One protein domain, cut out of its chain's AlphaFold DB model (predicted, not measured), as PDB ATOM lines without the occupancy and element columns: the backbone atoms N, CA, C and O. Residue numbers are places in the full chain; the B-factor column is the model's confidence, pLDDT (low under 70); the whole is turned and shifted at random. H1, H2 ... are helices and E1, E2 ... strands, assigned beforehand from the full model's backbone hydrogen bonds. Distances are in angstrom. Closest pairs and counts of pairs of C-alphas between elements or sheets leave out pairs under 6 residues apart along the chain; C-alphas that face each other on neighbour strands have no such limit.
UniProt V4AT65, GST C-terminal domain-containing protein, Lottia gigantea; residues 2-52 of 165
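AT A GLANCE: This is residues 2 to 52 of the 165 residues of the protein "GST C-terminal domain-containing protein" of Lottia gigantea (UniProt V4AT65). Two helices, H1 and H2, run the same way, loosely side by side, with a small antiparallel hairpin of strands, E1 and E2, toward the end where both helices begin. The 51 printed residues include two named helices and two named strands, in the order H1, E1, E2, H2, of mixed class. The whole is compact, with a radius of gyration of the C-alphas of 10.1 A, and elongated, spanning 32 by 19 by 15 A.

HOW THE PARTS SIT: The closest C-alphas of H1, residues 2 to 14, and E1, residues 22 to 25, are those of Gln 5 and Ile 22, 6.6 A apart. E1 and E2, residues 28 to 31, form an antiparallel hairpin; N 23 and O 30 are within hydrogen-bond range at 2.8 A. H2, residues 38 to 46, only just touches residues 8 to 12 of H1, with 3 pairs of C-alphas within 8 A, closest Ser 12 and Leu 45, 6.5 A, at a shallow tilt of 25 degrees. In H1 and H2 every O i to N i+4 pair is within hydrogen-bond range.

IN THESE COORDINATES: H1 measures 18.3 A from C-alpha 2 at (2.196, -16.155, -3.693); E1 and E2 measure 10.2 A each; H2 measures 12.3 A and ends with C-alpha 46 at (2.714, -12.514, -24.238).

THE WHOLE: The farthest C-alphas, Gly 26 and Lys 50, are 31.9 A apart. The printed part has no cut and no long link; residue 2 alone has pLDDT under 70.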
ATOM      1  N   ALA A   2       3.583 -16.434  -3.284       62.66
ATOM      2  CA  ALA A   2       2.196 -16.155  -3.693       62.66
ATOM      3  C   ALA A   2       2.019 -14.877  -4.540       62.66
ATOM      4  O   ALA A   2       1.268 -14.894  -5.510       62.66
ATOM      5  N   ALA A   3       2.738 -13.795  -4.216       72.94
ATOM      6  CA  ALA A   3       2.619 -12.520  -4.931       72.94
ATOM      7  C   ALA A   3       3.054 -12.620  -6.405       72.94
ATOM      8  O   ALA A   3       2.284 -12.274  -7.292       72.94
ATOM      9  N   VAL A   4       4.237 -13.187  -6.669       76.06
ATOM     10  CA  VAL A   4       4.776 -13.364  -8.033       76.06
ATOM     11  C   VAL A   4       3.911 -14.321  -8.861       76.06
ATOM     12  O   VAL A   4       3.655 -14.083 -10.036       76.06
ATOM     13  N   GLN A   5       3.414 -15.406  -8.260       81.62
ATOM     14  CA  GLN A   5       2.518 -16.328  -8.963       81.62
ATOM     15  C   GLN A   5       1.173 -15.668  -9.303       81.62
ATOM     16  O   GLN A   5       0.660 -15.862 -10.405       81.62
ATOM     17  N   LYS A   6       0.622 -14.873  -8.378       85.19
ATOM     18  CA  LYS A   6      -0.593 -14.083  -8.607       85.19
ATOM     19  C   LYS A   6      -0.379 -13.062  -9.723       85.19
ATOM     20  O   LYS A   6      -1.238 -12.938 -10.582       85.19
ATOM     21  N   GLU A   7       0.772 -12.398  -9.757       87.38
ATOM     22  CA  GLU A   7       1.137 -11.451 -10.814       87.38
ATOM     23  C   GLU A   7       1.139 -12.112 -12.200       87.38
ATOM     24  O   GLU A   7       0.463 -11.636 -13.108       87.38
ATOM     25  N   PHE A   8       1.811 -13.253 -12.370       90.25
ATOM     26  CA  PHE A   8       1.778 -13.966 -13.650       90.25
ATOM     27  C   PHE A   8       0.379 -14.451 -14.024       90.25
ATOM     28  O   PHE A   8       0.018 -14.424 -15.199       90.25
ATOM     29  N   HIS A   9      -0.412 -14.897 -13.045       90.12
ATOM     30  CA  HIS A   9      -1.803 -15.263 -13.286       90.12
ATOM     31  C   HIS A   9      -2.611 -14.058 -13.775       90.12
ATOM     32  O   HIS A   9      -3.304 -14.161 -14.788       90.12
ATOM     33  N   ASN A  10      -2.440 -12.905 -13.130       88.31
ATOM     34  CA  ASN A  10      -3.080 -11.670 -13.541       88.31
ATOM     35  C   ASN A  10      -2.690 -11.320 -14.979       88.31
ATOM     36  O   ASN A  10      -3.541 -11.216 -15.857       88.31
ATOM     37  N   ILE A  11      -1.396 -11.252 -15.278       89.88
ATOM     38  CA  ILE A  11      -0.940 -10.891 -16.622       89.88
ATOM     39  C   ILE A  11      -1.420 -11.915 -17.662       89.88
ATOM     40  O   ILE A  11      -1.879 -11.526 -18.728       89.88
ATOM     41  N   SER A  12      -1.422 -13.212 -17.348       91.12
ATOM     42  CA  SER A  12      -1.959 -14.230 -18.261       91.12
ATOM     43  C   SER A  12      -3.454 -14.054 -18.553       91.12
ATOM     44  O   SER A  12      -3.870 -14.217 -19.698       91.12
ATOM     45  N   SER A  13      -4.239 -13.656 -17.546       91.12
ATOM     46  CA  SER A  13      -5.666 -13.368 -17.690       91.12
ATOM     47  C   SER A  13      -5.892 -12.149 -18.585       91.12
ATOM     48  O   SER A  13      -6.658 -12.234 -19.539       91.12
ATOM     49  N   PHE A  14      -5.135 -11.063 -18.365       89.81
ATOM     50  CA  PHE A  14      -5.152  -9.874 -19.231       89.81
ATOM     51  C   PHE A  14      -4.817 -10.226 -20.687       89.81
ATOM     52  O   PHE A  14      -5.458  -9.765 -21.625       89.81
ATOM     53  N   LEU A  15      -3.821 -11.090 -20.880       89.94
ATOM     54  CA  LEU A  15      -3.383 -11.540 -22.197       89.94
ATOM     55  C   LEU A  15      -4.355 -12.524 -22.871       89.94
ATOM     56  O   LEU A  15      -4.166 -12.825 -24.054       89.94
ATOM     57  N   GLY A  16      -5.346 -13.050 -22.140       89.12
ATOM     58  CA  GLY A  16      -6.252 -14.098 -22.611       89.12
ATOM     59  C   GLY A  16      -5.558 -15.444 -22.853       89.12
ATOM     60  O   GLY A  16      -5.961 -16.186 -23.749       89.12
ATOM     61  N   VAL A  17      -4.494 -15.756 -22.102       91.50
ATOM     62  CA  VAL A  17      -3.674 -16.971 -22.277       91.50
ATOM     63  C   VAL A  17      -3.614 -17.817 -21.007       91.50
ATOM     64  O   VAL A  17      -3.789 -17.335 -19.890       91.50
ATOM     65  N   SER A  18      -3.297 -19.103 -21.160       89.69
ATOM     66  CA  SER A  18      -3.066 -19.980 -20.011       89.69
ATOM     67  C   SER A  18      -1.697 -19.710 -19.375       89.69
ATOM     68  O   SER A  18      -0.663 -19.881 -20.020       89.69
ATOM     69  N   CYS A  19      -1.685 -19.352 -18.087       85.75
ATOM     70  CA  CYS A  19      -0.460 -19.142 -17.301       85.75
ATOM     71  C   CYS A  19       0.436 -20.393 -17.230       85.75
ATOM     72  O   CYS A  19       1.661 -20.302 -17.166       85.75
ATOM     73  N   GLY A  20      -0.171 -21.585 -17.232       87.88
ATOM     74  CA  GLY A  20       0.514 -22.834 -16.902       87.88
ATOM     75  C   GLY A  20       0.900 -22.940 -15.419       87.88
ATOM     76  O   GLY A  20       0.426 -22.187 -14.569       87.88
ATOM     77  N   LYS A  21       1.740 -23.929 -15.085       88.75
ATOM     78  CA  LYS A  21       2.222 -24.154 -13.710       88.75
ATOM     79  C   LYS A  21       3.540 -23.410 -13.489       88.75
ATOM     80  O   LYS A  21       4.560 -23.795 -14.064       88.75
ATOM     81  N   ILE A  22       3.503 -22.386 -12.637       89.88
ATOM     82  CA  ILE A  22       4.682 -21.621 -12.220       89.88
ATOM     83  C   ILE A  22       5.199 -22.160 -10.888       89.88
ATOM     84  O   ILE A  22       4.454 -22.279  -9.918       89.88
ATOM     85  N   THR A  23       6.483 -22.491 -10.865       90.00
ATOM     86  CA  THR A  23       7.249 -22.911  -9.692       90.00
ATOM     87  C   THR A  23       8.397 -21.927  -9.451       90.00
ATOM     88  O   THR A  23       8.576 -20.972 -10.207       90.00
ATOM     89  N   GLN A  24       9.190 -22.142  -8.402       87.94
ATOM     90  CA  GLN A  24      10.418 -21.385  -8.157       87.94
ATOM     91  C   GLN A  24      11.622 -22.322  -8.099       87.94
ATOM     92  O   GLN A  24      11.509 -23.451  -7.627       87.94
ATOM     93  N   ASP A  25      12.751 -21.835  -8.598       86.44
ATOM     94  CA  ASP A  25      14.075 -22.422  -8.428       86.44
ATOM     95  C   ASP A  25      14.960 -21.364  -7.753       86.44
ATOM     96  O   ASP A  25      15.352 -20.368  -8.373       86.44
ATOM     97  N   GLY A  26      15.144 -21.503  -6.437       86.00
ATOM     98  CA  GLY A  26      15.612 -20.414  -5.577       86.00
ATOM     99  C   GLY A  26      14.661 -19.212  -5.635       86.00
ATOM    100  O   GLY A  26      13.450 -19.361  -5.487       86.00
ATOM    101  N   SER A  27      15.201 -18.019  -5.898       83.44
ATOM    102  CA  SER A  27      14.412 -16.788  -6.078       83.44
ATOM    103  C   SER A  27      13.893 -16.588  -7.509       83.44
ATOM    104  O   SER A  27      13.218 -15.598  -7.787       83.44
ATOM    105  N   VAL A  28      14.213 -17.493  -8.441       88.44
ATOM    106  CA  VAL A  28      13.905 -17.321  -9.865       88.44
ATOM    107  C   VAL A  28      12.612 -18.065 -10.218       88.44
ATOM    108  O   VAL A  28      12.514 -19.269  -9.965       88.44
ATOM    109  N   PRO A  29      11.609 -17.405 -10.829       91.88
ATOM    110  CA  PRO A  29      10.395 -18.084 -11.268       91.88
ATOM    111  C   PRO A  29      10.673 -19.005 -12.463       91.88
ATOM    112  O   PRO A  29      11.474 -18.687 -13.346       91.88
ATOM    113  N   VAL A  30       9.982 -20.144 -12.503       92.94
ATOM    114  CA  VAL A  30      10.100 -21.168 -13.546       92.94
ATOM    115  C   VAL A  30       8.711 -21.560 -14.036       92.94
ATOM    116  O   VAL A  30       7.874 -22.012 -13.262       92.94
ATOM    117  N   LEU A  31       8.474 -21.444 -15.338       92.31
ATOM    118  CA  LEU A  31       7.325 -22.037 -16.006       92.31
ATOM    119  C   LEU A  31       7.699 -23.461 -16.424       92.31
ATOM    120  O   LEU A  31       8.548 -23.654 -17.303       92.31
ATOM    121  N   LYS A  32       7.082 -24.458 -15.780       89.81
ATOM    122  CA  LYS A  32       7.483 -25.871 -15.879       89.81
ATOM    123  C   LYS A  32       7.617 -26.331 -17.338       89.81
ATOM    124  O   LYS A  32       6.632 -26.374 -18.071       89.81
ATOM    125  N   GLY A  33       8.843 -26.700 -17.724       83.75
ATOM    126  CA  GLY A  33       9.178 -27.243 -19.046       83.75
ATOM    127  C   GLY A  33       9.197 -26.231 -20.197       83.75
ATOM    128  O   GLY A  33       9.265 -26.659 -21.344       83.75
ATOM    129  N   LYS A  34       9.107 -24.919 -19.928       88.50
ATOM    130  CA  LYS A  34       9.005 -23.897 -20.987       88.50
ATOM    131  C   LYS A  34       9.973 -22.725 -20.838       88.50
ATOM    132  O   LYS A  34      10.603 -22.345 -21.817       88.50
ATOM    133  N   ALA A  35      10.072 -22.121 -19.653       91.44
ATOM    134  CA  ALA A  35      10.856 -20.898 -19.456       91.44
ATOM    135  C   ALA A  35      11.313 -20.724 -18.001       91.44
ATOM    136  O   ALA A  35      10.647 -21.182 -17.074       91.44
ATOM    137  N   LYS A  36      12.427 -20.015 -17.798       92.81
ATOM    138  CA  LYS A  36      12.967 -19.636 -16.485       92.81
ATOM    139  C   LYS A  36      13.325 -18.150 -16.487       92.81
ATOM    140  O   LYS A  36      13.869 -17.651 -17.470       92.81
ATOM    141  N   GLY A  37      13.032 -17.469 -15.384       91.69
ATOM    142  CA  GLY A  37      13.245 -16.033 -15.218       91.69
ATOM    143  C   GLY A  37      12.004 -15.208 -15.548       91.69
ATOM    144  O   GLY A  37      11.207 -15.575 -16.411       91.69
ATOM    145  N   TYR A  38      11.852 -14.084 -14.844       91.81
ATOM    146  CA  TYR A  38      10.649 -13.254 -14.911       91.81
ATOM    147  C   TYR A  38      10.374 -12.754 -16.334       91.81
ATOM    148  O   TYR A  38       9.344 -13.085 -16.920       91.81
ATOM    149  N   THR A  39      11.347 -12.062 -16.927       93.00
ATOM    150  CA  THR A  39      11.262 -11.498 -18.280       93.00
ATOM    151  C   THR A  39      10.987 -12.570 -19.334       93.00
ATOM    152  O   THR A  39      10.131 -12.395 -20.200       93.00
ATOM    153  N   THR A  40      11.660 -13.720 -19.240       93.19
ATOM    154  CA  THR A  40      11.493 -14.830 -20.188       93.19
ATOM    155  C   THR A  40      10.087 -15.419 -20.132       93.19
ATOM    156  O   THR A  40       9.480 -15.651 -21.178       93.19
ATOM    157  N   ILE A  41       9.553 -15.647 -18.927       94.31
ATOM    158  CA  ILE A  41       8.189 -16.157 -18.742       94.31
ATOM    159  C   ILE A  41       7.183 -15.141 -19.273       94.31
ATOM    160  O   ILE A  41       6.289 -15.510 -20.031       94.31
ATOM    161  N   LEU A  42       7.357 -13.862 -18.941       92.69
ATOM    162  CA  LEU A  42       6.439 -12.806 -19.346       92.69
ATOM    163  C   LEU A  42       6.362 -12.660 -20.873       92.69
ATOM    164  O   LEU A  42       5.273 -12.654 -21.453       92.69
ATOM    165  N   LYS A  43       7.516 -12.655 -21.544       92.38
ATOM    166  CA  LYS A  43       7.591 -12.694 -23.010       92.38
ATOM    167  C   LYS A  43       6.977 -13.970 -23.580       92.38
ATOM    168  O   LYS A  43       6.287 -13.919 -24.591       92.38
ATOM    169  N   HIS A  44       7.208 -15.122 -22.956       92.69
ATOM    170  CA  HIS A  44       6.633 -16.386 -23.416       92.69
ATOM    171  C   HIS A  44       5.097 -16.398 -23.339       92.69
ATOM    172  O   HIS A  44       4.450 -16.895 -24.261       92.69
ATOM    173  N   LEU A  45       4.511 -15.850 -22.270       91.69
ATOM    174  CA  LEU A  45       3.058 -15.704 -22.130       91.69
ATOM    175  C   LEU A  45       2.504 -14.713 -23.154       91.69
ATOM    176  O   LEU A  45       1.545 -15.018 -23.855       91.69
ATOM    177  N   THR A  46       3.157 -13.562 -23.306       90.56
ATOM    178  CA  THR A  46       2.714 -12.514 -24.238       90.56
ATOM    179  C   THR A  46       2.755 -13.003 -25.691       90.56
ATOM    180  O   THR A  46       1.847 -12.698 -26.454       90.56
ATOM    181  N   ARG A  47       3.718 -13.861 -26.072       89.94
ATOM    182  CA  ARG A  47       3.803 -14.463 -27.425       89.94
ATOM    183  C   ARG A  47       2.627 -15.376 -27.769       89.94
ATOM    184  O   ARG A  47       2.392 -15.634 -28.942       89.94
ATOM    185  N   GLN A  48       1.927 -15.898 -26.765       89.56
ATOM    186  CA  GLN A  48       0.727 -16.711 -26.964       89.56
ATOM    187  C   GLN A  48      -0.534 -15.850 -27.081       89.56
ATOM    188  O   GLN A  48      -1.588 -16.362 -27.457       89.56
ATOM    189  N   SER A  49      -0.445 -14.561 -26.743       88.31
ATOM    190  CA  SER A  49      -1.556 -13.631 -26.871       88.31
ATOM    191  C   SER A  49      -1.748 -13.227 -28.328       88.31
ATOM    192  O   SER A  49      -0.801 -13.146 -29.108       88.31
ATOM    193  N   LYS A  50      -2.992 -12.904 -28.683       84.69
ATOM    194  CA  LYS A  50      -3.319 -12.295 -29.978       84.69
ATOM    195  C   LYS A  50      -2.899 -10.823 -30.050       84.69
ATOM    196  O   LYS A  50      -2.898 -10.253 -31.136       84.69
ATOM    197  N   ASN A  51      -2.560 -10.208 -28.914       83.12
ATOM    198  CA  ASN A  51      -2.214  -8.796 -28.843       83.12
ATOM    199  C   ASN A  51      -0.718  -8.566 -29.118       83.12
ATOM    200  O   ASN A  51       0.109  -8.522 -28.207       83.12
ATOM    201  N   THR A  52      -0.372  -8.434 -30.398       79.94
ATOM    202  CA  THR A  52       1.016  -8.262 -30.849       79.94
ATOM    203  C   THR A  52       1.599  -6.889 -30.526       79.94
ATOM    204  O   THR A  52       2.821  -6.771 -30.452       79.94
TER     205      THR A  52